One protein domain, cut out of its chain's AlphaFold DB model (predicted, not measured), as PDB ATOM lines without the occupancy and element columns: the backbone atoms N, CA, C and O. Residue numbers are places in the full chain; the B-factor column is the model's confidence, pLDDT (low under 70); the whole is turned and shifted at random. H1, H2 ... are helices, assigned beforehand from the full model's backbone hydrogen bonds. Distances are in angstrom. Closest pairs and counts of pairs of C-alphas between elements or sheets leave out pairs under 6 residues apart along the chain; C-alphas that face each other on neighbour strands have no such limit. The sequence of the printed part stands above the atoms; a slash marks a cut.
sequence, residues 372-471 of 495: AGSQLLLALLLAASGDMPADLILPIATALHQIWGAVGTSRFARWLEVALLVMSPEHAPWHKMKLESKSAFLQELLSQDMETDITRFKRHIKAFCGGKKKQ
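AT A GLANCE: This is residues 372 to 471 of the 495 residues of the protein "Hypothetical protein" of Dunaliella tertiolecta (UniProt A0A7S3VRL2). Two layers of helices pack together: in one, H1 and H2 form a hairpin with H3 across its open end; in the other, H4 and H6 run opposite ways, with short H5 at the turn between them. H6 crosses H2, H4 pairs with H3, and the long link of residues 423 to 434 joins the layers. The 100 printed residues include six named helices, H1 to H6 in order, and no named strand: the class is all helix. The whole is compact, with a radius of gyration of the C-alphas of 12.4 A and spans of 34 by 28 by 24 A.

HOW THE PARTS SIT: H1, residues 372 to 387, touches H2, residues 390 to 407, with residues 377 to 384 alone; they form a helical hairpin at a shallow tilt of 19 degrees, closest at the C-alphas of Ala 384 and Ile 393, 5.7 A apart. H3, residues 409 to 422, touches H1 at a steep tilt of 65 degrees, closest at C-alphas 415 and 374, 4.2 A. H4, residues 435 to 445, forms a hairpin with H3 at 27 degrees, closest at C-alphas 438 and 420, 7.3 A. H5, residues 448 to 452, and H6, residues 454 to 464, only just touch, only at the corner, with 3 pairs of C-alphas within 8 A; the closest, 450 and 457, are 5.1 A apart. H6, the hub, also touches H1, H2 and H4; its closest C-alphas to H2, 458 and 397, are 5.2 A apart. H3 and H6 are apart. Every O i to N i+4 pair is within hydrogen-bond range in H3, H4 and H6; the counts are 11 of 12 in H1, 12 of 14 in H2 and 0 of 1 in H5, where 1 of 2 O i to N i+3 pairs is.

IN THESE COORDINATES: H1 begins at C-alpha 372, (-41.945, 40.028, 86.773), and is 19.5 A long; H2 is 26.1 A and H3 19.0 A. H4 is 15.3 A, H5 6.8 A and H6 15.2 A, ending at C-alpha 464, (-53.972, 53.969, 74.308).

THE WHOLE: The C-alphas farthest apart, Ser 410 and Gln 471, are 36.2 A apart. The printed part has no cut; the link from H3 to H4 is long, the others tight. Residues 467 to 471 have pLDDT under 70.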
ATOM      1  N   ALA A 372     -40.616  40.148  86.177       96.25
ATOM      2  CA  ALA A 372     -41.945  40.028  86.773       96.25
ATOM      3  C   ALA A 372     -42.684  41.378  86.835       96.25
ATOM      4  O   ALA A 372     -43.891  41.421  86.613       96.25
ATOM      5  N   GLY A 373     -41.969  42.493  87.025       97.19
ATOM      6  CA  GLY A 373     -42.557  43.833  86.982       97.19
ATOM      7  C   GLY A 373     -43.200  44.155  85.629       97.19
ATOM      8  O   GLY A 373     -44.356  44.573  85.574       97.19
ATOM      9  N   SER A 374     -42.506  43.871  84.523       97.81
ATOM     10  CA  SER A 374     -43.026  44.062  83.159       97.81
ATOM     11  C   SER A 374     -44.275  43.220  82.885       97.81
ATOM     12  O   SER A 374     -45.224  43.696  82.264       97.81
ATOM     13  N   GLN A 375     -44.309  41.980  83.385       97.12
ATOM     14  CA  GLN A 375     -45.472  41.095  83.266       97.12
ATOM     15  C   GLN A 375     -46.699  41.644  84.004       97.12
ATOM     16  O   GLN A 375     -47.811  41.604  83.477       97.12
ATOM     17  N   LEU A 376     -46.499  42.191  85.204       97.81
ATOM     18  CA  LEU A 376     -47.567  42.802  85.993       97.81
ATOM     19  C   LEU A 376     -48.084  44.093  85.343       97.81
ATOM     20  O   LEU A 376     -49.297  44.292  85.264       97.81
ATOM     21  N   LEU A 377     -47.195  44.937  84.802       98.12
ATOM     22  CA  LEU A 377     -47.610  46.121  84.040       98.12
ATOM     23  C   LEU A 377     -48.387  45.741  82.775       98.12
ATOM     24  O   LEU A 377     -49.396  46.372  82.466       98.12
ATOM     25  N   LEU A 378     -47.964  44.689  82.067       97.62
ATOM     26  CA  LEU A 378     -48.708  44.167  80.925       97.62
ATOM     27  C   LEU A 378     -50.110  43.703  81.339       97.62
ATOM     28  O   LEU A 378     -51.082  44.070  80.682       97.62
ATOM     29  N   ALA A 379     -50.232  42.951  82.437       97.38
ATOM     30  CA  ALA A 379     -51.525  42.507  82.953       97.38
ATOM     31  C   ALA A 379     -52.443  43.693  83.302       97.38
ATOM     32  O   ALA A 379     -53.620  43.683  82.946       97.38
ATOM     33  N   LEU A 380     -51.907  44.756  83.914       98.06
ATOM     34  CA  LEU A 380     -52.653  45.992  84.193       98.06
ATOM     35  C   LEU A 380     -53.115  46.707  82.914       98.06
ATOM     36  O   LEU A 380     -54.240  47.201  82.847       98.06
ATOM     37  N   LEU A 381     -52.272  46.759  81.881       97.69
ATOM     38  CA  LEU A 381     -52.641  47.356  80.597       97.69
ATOM     39  C   LEU A 381     -53.707  46.538  79.864       97.69
ATOM     40  O   LEU A 381     -54.611  47.121  79.259       97.69
ATOM     41  N   LEU A 382     -53.625  45.206  79.922       96.31
ATOM     42  CA  LEU A 382     -54.635  44.308  79.359       96.31
ATOM     43  C   LEU A 382     -55.969  44.453  80.101       96.31
ATOM     44  O   LEU A 382     -56.999  44.652  79.453       96.31
ATOM     45  N   ALA A 383     -55.938  44.519  81.435       96.44
ATOM     46  CA  ALA A 383     -57.094  44.866  82.260       96.44
ATOM     47  C   ALA A 383     -57.729  46.196  81.817       96.44
ATOM     48  O   ALA A 383     -58.936  46.260  81.579       96.44
ATOM     49  N   ALA A 384     -56.919  47.239  81.597       96.50
ATOM     50  CA  ALA A 384     -57.385  48.535  81.093       96.50
ATOM     51  C   ALA A 384     -57.939  48.488  79.656       96.50
ATOM     52  O   ALA A 384     -58.696  49.377  79.262       96.50
ATOM     53  N   SER A 385     -57.565  47.477  78.869       95.31
ATOM     54  CA  SER A 385     -57.988  47.301  77.473       95.31
ATOM     55  C   SER A 385     -59.336  46.604  77.288       95.31
ATOM     56  O   SER A 385     -59.839  46.538  76.164       95.31
ATOM     57  N   GLY A 386     -59.943  46.145  78.384       93.12
ATOM     58  CA  GLY A 386     -61.266  45.522  78.392       93.12
ATOM     59  C   GLY A 386     -61.314  44.135  79.027       93.12
ATOM     60  O   GLY A 386     -62.395  43.556  79.062       93.12
ATOM     61  N   ASP A 387     -60.198  43.612  79.546       93.00
ATOM     62  CA  ASP A 387     -60.224  42.363  80.325       93.00
ATOM     63  C   ASP A 387     -60.913  42.557  81.689       93.00
ATOM     64  O   ASP A 387     -61.428  41.594  82.255       93.00
ATOM     65  N   MET A 388     -60.998  43.805  82.176       94.00
ATOM     66  CA  MET A 388     -61.754  44.199  83.367       94.00
ATOM     67  C   MET A 388     -62.901  45.178  83.048       94.00
ATOM     68  O   MET A 388     -62.852  45.893  82.040       94.00
ATOM     69  N   PRO A 389     -63.922  45.279  83.928       93.19
ATOM     70  CA  PRO A 389     -64.999  46.261  83.809       93.19
ATOM     71  C   PRO A 389     -64.498  47.704  83.646       93.19
ATOM     72  O   PRO A 389     -63.581  48.151  84.338       93.19
ATOM     73  N   ALA A 390     -65.149  48.475  82.770       91.94
ATOM     74  CA  ALA A 390     -64.731  49.838  82.431       91.94
ATOM     75  C   ALA A 390     -64.714  50.807  83.631       91.94
ATOM     76  O   ALA A 390     -63.953  51.778  83.620       91.94
ATOM     77  N   ASP A 391     -65.504  50.534  84.673       94.56
ATOM     78  CA  ASP A 391     -65.527  51.308  85.921       94.56
ATOM     79  C   ASP A 391     -64.191  51.243  86.679       94.56
ATOM     80  O   ASP A 391     -63.861  52.141  87.457       94.56
ATOM     81  N   LEU A 392     -63.374  50.219  86.405       96.25
ATOM     82  CA  LEU A 392     -62.070  50.018  87.027       96.25
ATOM     83  C   LEU A 392     -60.924  50.736  86.313       96.25
ATOM     84  O   LEU A 392     -59.806  50.723  86.819       96.25
ATOM     85  N   ILE A 393     -61.169  51.451  85.210       95.75
ATOM     86  CA  ILE A 393     -60.099  52.177  84.506       95.75
ATOM     87  C   ILE A 393     -59.405  53.222  85.391       95.75
ATOM     88  O   ILE A 393     -58.200  53.430  85.280       95.75
ATOM     89  N   LEU A 394     -60.154  53.893  86.276       96.00
ATOM     90  CA  LEU A 394     -59.580  54.854  87.219       96.00
ATOM     91  C   LEU A 394     -58.759  54.137  88.311       96.00
ATOM     92  O   LEU A 394     -57.606  54.528  88.491       96.00
ATOM     93  N   PRO A 395     -59.272  53.095  88.994       97.75
ATOM     94  CA  PRO A 395     -58.467  52.243  89.871       97.75
ATOM     95  C   PRO A 395     -57.193  51.680  89.223       97.75
ATOM     96  O   PRO A 395     -56.129  51.790  89.820       97.75
ATOM     97  N   ILE A 396     -57.262  51.164  87.990       97.75
ATOM     98  CA  ILE A 396     -56.093  50.644  87.257       97.75
ATOM     99  C   ILE A 396     -55.070  51.757  86.996       97.75
ATOM    100  O   ILE A 396     -53.884  51.590  87.270       97.75
ATOM    101  N   ALA A 397     -55.518  52.920  86.514       97.75
ATOM    102  CA  ALA A 397     -54.639  54.072  86.313       97.75
ATOM    103  C   ALA A 397     -54.012  54.554  87.632       97.75
ATOM    104  O   ALA A 397     -52.853  54.956  87.648       97.75
ATOM    105  N   THR A 398     -54.758  54.474  88.737       97.81
ATOM    106  CA  THR A 398     -54.264  54.807  90.081       97.81
ATOM    107  C   THR A 398     -53.193  53.829  90.538       97.81
ATOM    108  O   THR A 398     -52.146  54.271  90.999       97.81
ATOM    109  N   ALA A 399     -53.412  52.525  90.355       98.12
ATOM    110  CA  ALA A 399     -52.430  51.488  90.649       98.12
ATOM    111  C   ALA A 399     -51.135  51.711  89.856       98.12
ATOM    112  O   ALA A 399     -50.064  51.804  90.444       98.12
ATOM    113  N   LEU A 400     -51.227  51.901  88.534       98.25
ATOM    114  CA  LEU A 400     -50.068  52.190  87.679       98.25
ATOM    115  C   LEU A 400     -49.300  53.440  88.133       98.25
ATOM    116  O   LEU A 400     -48.075  53.416  88.194       98.25
ATOM    117  N   HIS A 401     -50.010  54.511  88.487       97.50
ATOM    118  CA  HIS A 401     -49.400  55.751  88.960       97.50
ATOM    119  C   HIS A 401     -48.738  55.595  90.341       97.50
ATOM    120  O   HIS A 401     -47.689  56.181  90.600       97.50
ATOM    121  N   GLN A 402     -49.326  54.801  91.241       96.75
ATOM    122  CA  GLN A 402     -48.723  54.475  92.537       96.75
ATOM    123  C   GLN A 402     -47.465  53.626  92.366       96.75
ATOM    124  O   GLN A 402     -46.443  53.931  92.976       96.75
ATOM    125  N   ILE A 403     -47.518  52.621  91.486       97.75
ATOM    126  CA  ILE A 403     -46.359  51.800  91.132       97.75
ATOM    127  C   ILE A 403     -45.252  52.690  90.572       97.75
ATOM    128  O   ILE A 403     -44.130  52.609  91.056       97.75
ATOM    129  N   TRP A 404     -45.561  53.584  89.628       97.50
ATOM    130  CA  TRP A 404     -44.586  54.531  89.086       97.50
ATOM    131  C   TRP A 404     -43.925  55.368  90.190       97.50
ATOM    132  O   TRP A 404     -42.696  55.397  90.278       97.50
ATOM    133  N   GLY A 405     -44.720  55.970  91.077       95.75
ATOM    134  CA  GLY A 405     -44.196  56.759  92.193       95.75
ATOM    135  C   GLY A 405     -43.334  55.955  93.174       95.75
ATOM    136  O   GLY A 405     -42.370  56.489  93.713       95.75
ATOM    137  N   ALA A 406     -43.647  54.674  93.396       95.50
ATOM    138  CA  ALA A 406     -42.895  53.812  94.307       95.50
ATOM    139  C   ALA A 406     -41.583  53.294  93.699       95.50
ATOM    140  O   ALA A 406     -40.550  53.287  94.364       95.50
ATOM    141  N   VAL A 407     -41.610  52.849  92.438       96.38
ATOM    142  CA  VAL A 407     -40.458  52.190  91.798       96.38
ATOM    143  C   VAL A 407     -39.484  53.176  91.144       96.38
ATOM    144  O   VAL A 407     -38.325  52.820  90.910       96.38
ATOM    145  N   GLY A 408     -39.948  54.398  90.857       95.56
ATOM    146  CA  GLY A 408     -39.213  55.457  90.169       95.56
ATOM    147  C   GLY A 408     -39.333  55.399  88.640       95.56
ATOM    148  O   GLY A 408     -39.549  54.342  88.042       95.56
ATOM    149  N   THR A 409     -39.153  56.551  87.986       96.00
ATOM    150  CA  THR A 409     -39.354  56.720  86.533       96.00
ATOM    151  C   THR A 409     -38.486  55.794  85.692       96.00
ATOM    152  O   THR A 409     -39.002  55.153  84.783       96.00
ATOM    153  N   SER A 410     -37.196  55.653  86.007       96.06
ATOM    154  CA  SER A 410     -36.272  54.826  85.217       96.06
ATOM    155  C   SER A 410     -36.686  53.351  85.175       96.06
ATOM    156  O   SER A 410     -36.670  52.721  84.117       96.06
ATOM    157  N   ARG A 411     -37.086  52.795  86.324       96.69
ATOM    158  CA  ARG A 411     -37.503  51.393  86.447       96.69
ATOM    159  C   ARG A 411     -38.887  51.172  85.848       96.69
ATOM    160  O   ARG A 411     -39.068  50.234  85.078       96.69
ATOM    161  N   PHE A 412     -39.831  52.068  86.138       97.94
ATOM    162  CA  PHE A 412     -41.176  52.004  85.574       97.94
ATOM    163  C   PHE A 412     -41.149  52.084  84.039       97.94
ATOM    164  O   PHE A 412     -41.774  51.262  83.374       97.94
ATOM    165  N   ALA A 413     -40.358  53.007  83.478       97.62
ATOM    166  CA  ALA A 413     -40.161  53.151  82.038       97.62
ATOM    167  C   ALA A 413     -39.636  51.861  81.402       97.62
ATOM    168  O   ALA A 413     -40.203  51.382  80.424       97.62
ATOM    169  N   ARG A 414     -38.603  51.265  82.005       97.56
ATOM    170  CA  ARG A 414     -38.018  49.997  81.565       97.56
ATOM    171  C   ARG A 414     -39.042  48.859  81.573       97.56
ATOM    172  O   ARG A 414     -39.140  48.119  80.597       97.56
ATOM    173  N   TRP A 415     -39.793  48.696  82.663       98.06
ATOM    174  CA  TRP A 415     -40.815  47.647  82.757       98.06
ATOM    175  C   TRP A 415     -41.908  47.838  81.704       98.06
ATOM    176  O   TRP A 415     -42.338  46.877  81.064       98.06
ATOM    177  N   LEU A 416     -42.328  49.085  81.489       97.94
ATOM    178  CA  LEU A 416     -43.370  49.428  80.531       97.94
ATOM    179  C   LEU A 416     -42.903  49.244  79.079       97.94
ATOM    180  O   LEU A 416     -43.660  48.753  78.246       97.94
ATOM    181  N   GLU A 417     -41.647  49.572  78.779       97.62
ATOM    182  CA  GLU A 417     -41.028  49.324  77.478       97.62
ATOM    183  C   GLU A 417     -41.008  47.825  77.153       97.62
ATOM    184  O   GLU A 417     -41.488  47.416  76.095       97.62
ATOM    185  N   VAL A 418     -40.545  46.984  78.086       97.75
ATOM    186  CA  VAL A 418     -40.546  45.521  77.912       97.75
ATOM    187  C   VAL A 418     -41.975  44.993  77.739       97.75
ATOM    188  O   VAL A 418     -42.231  44.207  76.824       97.75
ATOM    189  N   ALA A 419     -42.924  45.464  78.552       97.44
ATOM    190  CA  ALA A 419     -44.331  45.077  78.456       97.44
ATOM    191  C   ALA A 419     -44.939  45.386  77.072       97.44
ATOM    192  O   ALA A 419     -45.623  44.545  76.487       97.44
ATOM    193  N   LEU A 420     -44.678  46.578  76.527       96.50
ATOM    194  CA  LEU A 420     -45.289  47.055  75.281       96.50
ATOM    195  C   LEU A 420     -44.576  46.589  74.010       96.50
ATOM    196  O   LEU A 420     -45.229  46.383  72.978       96.50
ATOM    197  N   LEU A 421     -43.248  46.497  74.049       96.12
ATOM    198  CA  LEU A 421     -42.431  46.241  72.865       96.12
ATOM    199  C   LEU A 421     -42.065  44.768  72.717       96.12
ATOM    200  O   LEU A 421     -42.034  44.275  71.594       96.12
ATOM    201  N   VAL A 422     -41.826  44.070  73.829       96.62
ATOM    202  CA  VAL A 422     -41.339  42.682  73.819       96.62
ATOM    203  C   VAL A 422     -42.464  41.700  74.125       96.62
ATOM    204  O   VAL A 422     -42.599  40.687  73.448       96.62
ATOM    205  N   MET A 423     -43.297  41.999  75.124       96.69
ATOM    206  CA  MET A 423     -44.277  41.046  75.662       96.69
ATOM    207  C   MET A 423     -45.706  41.238  75.137       96.69
ATOM    208  O   MET A 423     -46.619  40.550  75.587       96.69
ATOM    209  N   SER A 424     -45.933  42.175  74.212       95.50
ATOM    210  CA  SER A 424     -47.282  42.522  73.755       95.50
ATOM    211  C   SER A 424     -47.963  41.340  73.052       95.50
ATOM    212  O   SER A 424     -47.582  41.020  71.923       95.50
ATOM    213  N   PRO A 425     -49.035  40.762  73.619       95.75
ATOM    214  CA  PRO A 425     -49.719  39.643  72.988       95.75
ATOM    215  C   PRO A 425     -50.501  40.107  71.753       95.75
ATOM    216  O   PRO A 425     -50.876  41.276  71.649       95.75
ATOM    217  N   GLU A 426     -50.785  39.190  70.827       95.44
ATOM    218  CA  GLU A 426     -51.429  39.505  69.539       95.44
ATOM    219  C   GLU A 426     -52.835  40.113  69.673       95.44
ATOM    220  O   GLU A 426     -53.266  40.904  68.831       95.44
ATOM    221  N   HIS A 427     -53.552  39.761  70.743       92.62
ATOM    222  CA  HIS A 427     -54.903  40.255  71.017       92.62
ATOM    223  C   HIS A 427     -54.925  41.661  71.635       92.62
ATOM    224  O   HIS A 427     -55.993  42.273  71.703       92.62
ATOM    225  N   ALA A 428     -53.778  42.199  72.066       94.56
ATOM    226  CA  ALA A 428     -53.719  43.543  72.622       94.56
ATOM    227  C   ALA A 428     -54.062  44.593  71.547       94.56
ATOM    228  O   ALA A 428     -53.564  44.513  70.419       94.56
ATOM    229  N   PRO A 429     -54.858  45.634  71.863       92.88
ATOM    230  CA  PRO A 429     -55.270  46.622  70.866       92.88
ATOM    231  C   PRO A 429     -54.091  47.419  70.295       92.88
ATOM    232  O   PRO A 429     -54.146  47.854  69.145       92.88
ATOM    233  N   TRP A 430     -53.008  47.565  71.064       94.62
ATOM    234  CA  TRP A 430     -51.778  48.222  70.628       94.62
ATOM    235  C   TRP A 430     -50.803  47.296  69.897       94.62
ATOM    236  O   TRP A 430     -49.787  47.781  69.405       94.62
ATOM    237  N   HIS A 431     -51.064  45.989  69.785       95.12
ATOM    238  CA  HIS A 431     -50.117  45.056  69.167       95.12
ATOM    239  C   HIS A 431     -49.739  45.495  67.742       95.12
ATOM    240  O   HIS A 431     -48.556  45.586  67.421       95.12
ATOM    241  N   LYS A 432     -50.742  45.898  66.945       93.00
ATOM    242  CA  LYS A 432     -50.593  46.376  65.556       93.00
ATOM    243  C   LYS A 432     -50.139  47.837  65.424       93.00
ATOM    244  O   LYS A 432     -50.006  48.330  64.305       93.00
ATOM    245  N   MET A 433     -49.956  48.564  66.529       94.94
ATOM    246  CA  MET A 433     -49.473  49.945  66.469       94.94
ATOM    247  C   MET A 433     -48.008  49.975  66.035       94.94
ATOM    248  O   MET A 433     -47.213  49.125  66.440       94.94
ATOM    249  N   LYS A 434     -47.647  50.987  65.241       96.44
ATOM    250  CA  LYS A 434     -46.254  51.227  64.851       96.44
ATOM    251  C   LYS A 434     -45.387  51.442  66.091       96.44
ATOM    252  O   LYS A 434     -45.840  52.041  67.068       96.44
ATOM    253  N   LEU A 435     -44.129  51.006  66.014       96.38
ATOM    254  CA  LEU A 435     -43.144  51.168  67.087       96.38
ATOM    255  C   LEU A 435     -43.013  52.637  67.525       96.38
ATOM    256  O   LEU A 435     -43.039  52.921  68.716       96.38
ATOM    257  N   GLU A 436     -42.990  53.561  66.563       96.62
ATOM    258  CA  GLU A 436     -42.940  55.016  66.785       96.62
ATOM    259  C   GLU A 436     -44.133  55.536  67.601       96.62
ATOM    260  O   GLU A 436     -43.998  56.430  68.429       96.62
ATOM    261  N   SER A 437     -45.325  54.967  67.395       95.88
ATOM    262  CA  SER A 437     -46.518  55.350  68.155       95.88
ATOM    263  C   SER A 437     -46.469  54.818  69.586       95.88
ATOM    264  O   SER A 437     -46.929  55.493  70.503       95.88
ATOM    265  N   LYS A 438     -45.900  53.621  69.789       96.31
ATOM    266  CA  LYS A 438     -45.688  53.050  71.127       96.31
ATOM    267  C   LYS A 438     -44.644  53.854  71.906       96.31
ATOM    268  O   LYS A 438     -44.867  54.151  73.075       96.31
ATOM    269  N   SER A 439     -43.543  54.249  71.264       96.25
ATOM    270  CA  SER A 439     -42.503  55.064  71.903       96.25
ATOM    271  C   SER A 439     -42.981  56.484  72.215       96.25
ATOM    272  O   SER A 439     -42.716  56.973  73.310       96.25
ATOM    273  N   ALA A 440     -43.746  57.119  71.321       96.19
ATOM    274  CA  ALA A 440     -44.360  58.421  71.593       96.19
ATOM    275  C   ALA A 440     -45.319  58.361  72.793       96.19
ATOM    276  O   ALA A 440     -45.263  59.218  73.672       96.19
ATOM    277  N   PHE A 441     -46.141  57.308  72.877       96.75
ATOM    278  CA  PHE A 441     -47.008  57.075  74.033       96.75
ATOM    279  C   PHE A 441     -46.211  56.929  75.336       96.75
ATOM    280  O   PHE A 441     -46.569  57.549  76.333       96.75
ATOM    281  N   LEU A 442     -45.122  56.151  75.329       97.12
ATOM    282  CA  LEU A 442     -44.245  55.996  76.493       97.12
ATOM    283  C   LEU A 442     -43.663  57.339  76.953       97.12
ATOM    284  O   LEU A 442     -43.723  57.656  78.136       97.12
ATOM    285  N   GLN A 443     -43.136  58.139  76.023       97.44
ATOM    286  CA  GLN A 443     -42.560  59.451  76.333       97.44
ATOM    287  C   GLN A 443     -43.594  60.411  76.930       97.44
ATOM    288  O   GLN A 443     -43.303  61.108  77.900       97.44
ATOM    289  N   GLU A 444     -44.807  60.435  76.377       97.62
ATOM    290  CA  GLU A 444     -45.881  61.293  76.872       97.62
ATOM    291  C   GLU A 444     -46.401  60.831  78.240       97.62
ATOM    292  O   GLU A 444     -46.592  61.657  79.137       97.62
ATOM    293  N   LEU A 445     -46.580  59.519  78.431       97.31
ATOM    294  CA  LEU A 445     -47.063  58.939  79.685       97.31
ATOM    295  C   LEU A 445     -46.093  59.176  80.851       97.31
ATOM    296  O   LEU A 445     -46.542  59.384  81.974       97.31
ATOM    297  N   LEU A 446     -44.784  59.166  80.583       97.56
ATOM    298  CA  LEU A 446     -43.717  59.367  81.572       97.56
ATOM    299  C   LEU A 446     -43.319  60.842  81.756       97.56
ATOM    300  O   LEU A 446     -42.311  61.135  82.399       97.56
ATOM    301  N   SER A 447     -44.068  61.778  81.173       97.56
ATOM    302  CA  SER A 447     -43.804  63.208  81.335       97.56
ATOM    303  C   SER A 447     -44.136  63.692  82.752       97.56
ATOM    304  O   SER A 447     -45.051  63.190  83.402       97.56
ATOM    305  N   GLN A 448     -43.428  64.726  83.215       96.25
ATOM    306  CA  GLN A 448     -43.616  65.313  84.551       96.25
ATOM    307  C   GLN A 448     -45.058  65.800  84.799       96.25
ATOM    308  O   GLN A 448     -45.568  65.750  85.918       96.25
ATOM    309  N   ASP A 449     -45.759  66.217  83.742       96.69
ATOM    310  CA  ASP A 449     -47.173  66.586  83.817       96.69
ATOM    311  C   ASP A 449     -48.059  65.409  84.255       96.69
ATOM    312  O   ASP A 449     -49.027  65.590  84.995       96.69
ATOM    313  N   MET A 450     -47.749  64.196  83.792       97.19
ATOM    314  CA  MET A 450     -48.523  62.997  84.117       97.19
ATOM    315  C   MET A 450     -48.253  62.489  85.528       97.19
ATOM    316  O   MET A 450     -49.136  61.861  86.102       97.19
ATOM    317  N   GLU A 451     -47.069  62.775  86.074       94.75
ATOM    318  CA  GLU A 451     -46.681  62.435  87.451       94.75
ATOM    319  C   GLU A 451     -47.497  63.222  88.492       94.75
ATOM    320  O   GLU A 451     -47.706  62.775  89.619       94.75
ATOM    321  N   THR A 452     -47.973  64.414  88.120       96.19
ATOM    322  CA  THR A 452     -48.751  65.288  89.013       96.19
ATOM    323  C   THR A 452     -50.261  65.175  88.800       96.19
ATOM    324  O   THR A 452     -51.026  65.348  89.751       96.19
ATOM    325  N   ASP A 453     -50.711  64.853  87.582       97.12
ATOM    326  CA  ASP A 453     -52.128  64.763  87.227       97.12
ATOM    327  C   ASP A 453     -52.550  63.338  86.833       97.12
ATOM    328  O   ASP A 453     -52.581  62.945  85.659       97.12
ATOM    329  N   ILE A 454     -53.028  62.593  87.831       96.38
ATOM    330  CA  ILE A 454     -53.613  61.257  87.660       96.38
ATOM    331  C   ILE A 454     -54.802  61.228  86.683       96.38
ATOM    332  O   ILE A 454     -55.062  60.215  86.026       96.38
ATOM    333  N   THR A 455     -55.548  62.328  86.544       97.12
ATOM    334  CA  THR A 455     -56.673  62.398  85.604       97.12
ATOM    335  C   THR A 455     -56.163  62.455  84.171       97.12
ATOM    336  O   THR A 455     -56.740  61.792  83.297       97.12
ATOM    337  N   ARG A 456     -55.084  63.204  83.921       97.19
ATOM    338  CA  ARG A 456     -54.396  63.251  82.623       97.19
ATOM    339  C   ARG A 456     -53.723  61.915  82.308       97.19
ATOM    340  O   ARG A 456     -53.937  61.410  81.200       97.19
ATOM    341  N   PHE A 457     -53.062  61.296  83.289       97.56
ATOM    342  CA  PHE A 457     -52.489  59.947  83.186       97.56
ATOM    343  C   PHE A 457     -53.559  58.922  82.777       97.56
ATOM    344  O   PHE A 457     -53.440  58.245  81.756       97.56
ATOM    345  N   LYS A 458     -54.701  58.887  83.484       96.69
ATOM    346  CA  LYS A 458     -55.841  58.014  83.144       96.69
ATOM    347  C   LYS A 458     -56.353  58.243  81.721       96.69
ATOM    348  O   LYS A 458     -56.703  57.283  81.037       96.69
ATOM    349  N   ARG A 459     -56.470  59.500  81.270       96.56
ATOM    350  CA  ARG A 459     -56.931  59.808  79.901       96.56
ATOM    351  C   ARG A 459     -55.982  59.223  78.852       96.56
ATOM    352  O   ARG A 459     -56.484  58.694  77.865       96.56
ATOM    353  N   HIS A 460     -54.671  59.255  79.097       96.69
ATOM    354  CA  HIS A 460     -53.663  58.666  78.209       96.69
ATOM    355  C   HIS A 460     -53.750  57.144  78.173       96.69
ATOM    356  O   HIS A 460     -53.885  56.581  77.089       96.69
ATOM    357  N   ILE A 461     -53.791  56.485  79.339       96.88
ATOM    358  CA  ILE A 461     -53.997  55.028  79.425       96.88
ATOM    359  C   ILE A 461     -55.275  54.624  78.683       96.88
ATOM    360  O   ILE A 461     -55.261  53.736  77.836       96.88
ATOM    361  N   LYS A 462     -56.387  55.323  78.936       95.12
ATOM    362  CA  LYS A 462     -57.669  55.042  78.282       95.12
ATOM    363  C   LYS A 462     -57.613  55.237  76.765       95.12
ATOM    364  O   LYS A 462     -58.232  54.463  76.043       95.12
ATOM    365  N   ALA A 463     -56.942  56.280  76.277       94.25
ATOM    366  CA  ALA A 463     -56.797  56.522  74.843       94.25
ATOM    367  C   ALA A 463     -55.980  55.406  74.176       94.25
ATOM    368  O   ALA A 463     -56.409  54.864  73.157       94.25
ATOM    369  N   PHE A 464     -54.867  55.014  74.798       95.25
ATOM    370  CA  PHE A 464     -53.972  53.969  74.308       95.25
ATOM    371  C   PHE A 464     -54.614  52.577  74.309       95.25
ATOM    372  O   PHE A 464     -54.566  51.866  73.307       95.25
ATOM    373  N   CYS A 465     -55.309  52.208  75.386       94.69
ATOM    374  CA  CYS A 465     -55.963  50.908  75.535       94.69
ATOM    375  C   CYS A 465     -57.269  50.761  74.718       94.69
ATOM    376  O   CYS A 465     -58.049  49.843  74.960       94.69
ATOM    377  N   GLY A 466     -57.515  51.622  73.722       83.94
ATOM    378  CA  GLY A 466     -58.644  51.487  72.792       83.94
ATOM    379  C   GLY A 466     -59.861  52.352  73.126       83.94
ATOM    380  O   GLY A 466     -61.002  51.940  72.893       83.94
ATOM    381  N   GLY A 467     -59.627  53.559  73.652       66.00
ATOM    382  CA  GLY A 467     -60.656  54.539  73.993       66.00
ATOM    383  C   GLY A 467     -61.754  54.653  72.930       66.00
ATOM    384  O   GLY A 467     -61.503  55.039  71.793       66.00
ATOM    385  N   LYS A 468     -62.989  54.306  73.327       54.25
ATOM    386  CA  LYS A 468     -64.197  54.252  72.486       54.25
ATOM    387  C   LYS A 468     -63.978  53.511  71.154       54.25
ATOM    388  O   LYS A 468     -64.279  54.043  70.084       54.25
ATOM    389  N   LYS A 469     -63.632  52.216  71.199       55.88
ATOM    390  CA  LYS A 469     -64.225  51.298  70.207       55.88
ATOM    391  C   LYS A 469     -65.728  51.574  70.208       55.88
ATOM    392  O   LYS A 469     -66.356  51.529  71.261       55.88
ATOM    393  N   LYS A 470     -66.277  51.953  69.052       54.56
ATOM    394  CA  LYS A 470     -67.704  52.226  68.834       54.56
ATOM    395  C   LYS A 470     -68.501  51.103  69.518       54.56
ATOM    396  O   LYS A 470     -68.494  49.973  69.043       54.56
ATOM    397  N   GLN A 471     -69.099  51.405  70.670       51.84
ATOM    398  CA  GLN A 471     -69.512  50.426  71.686       51.84
ATOM    399  C   GLN A 471     -70.603  49.442  71.217       51.84
ATOM    400  O   GLN A 471     -70.881  48.448  71.868       51.84
TER     401      GLN A 471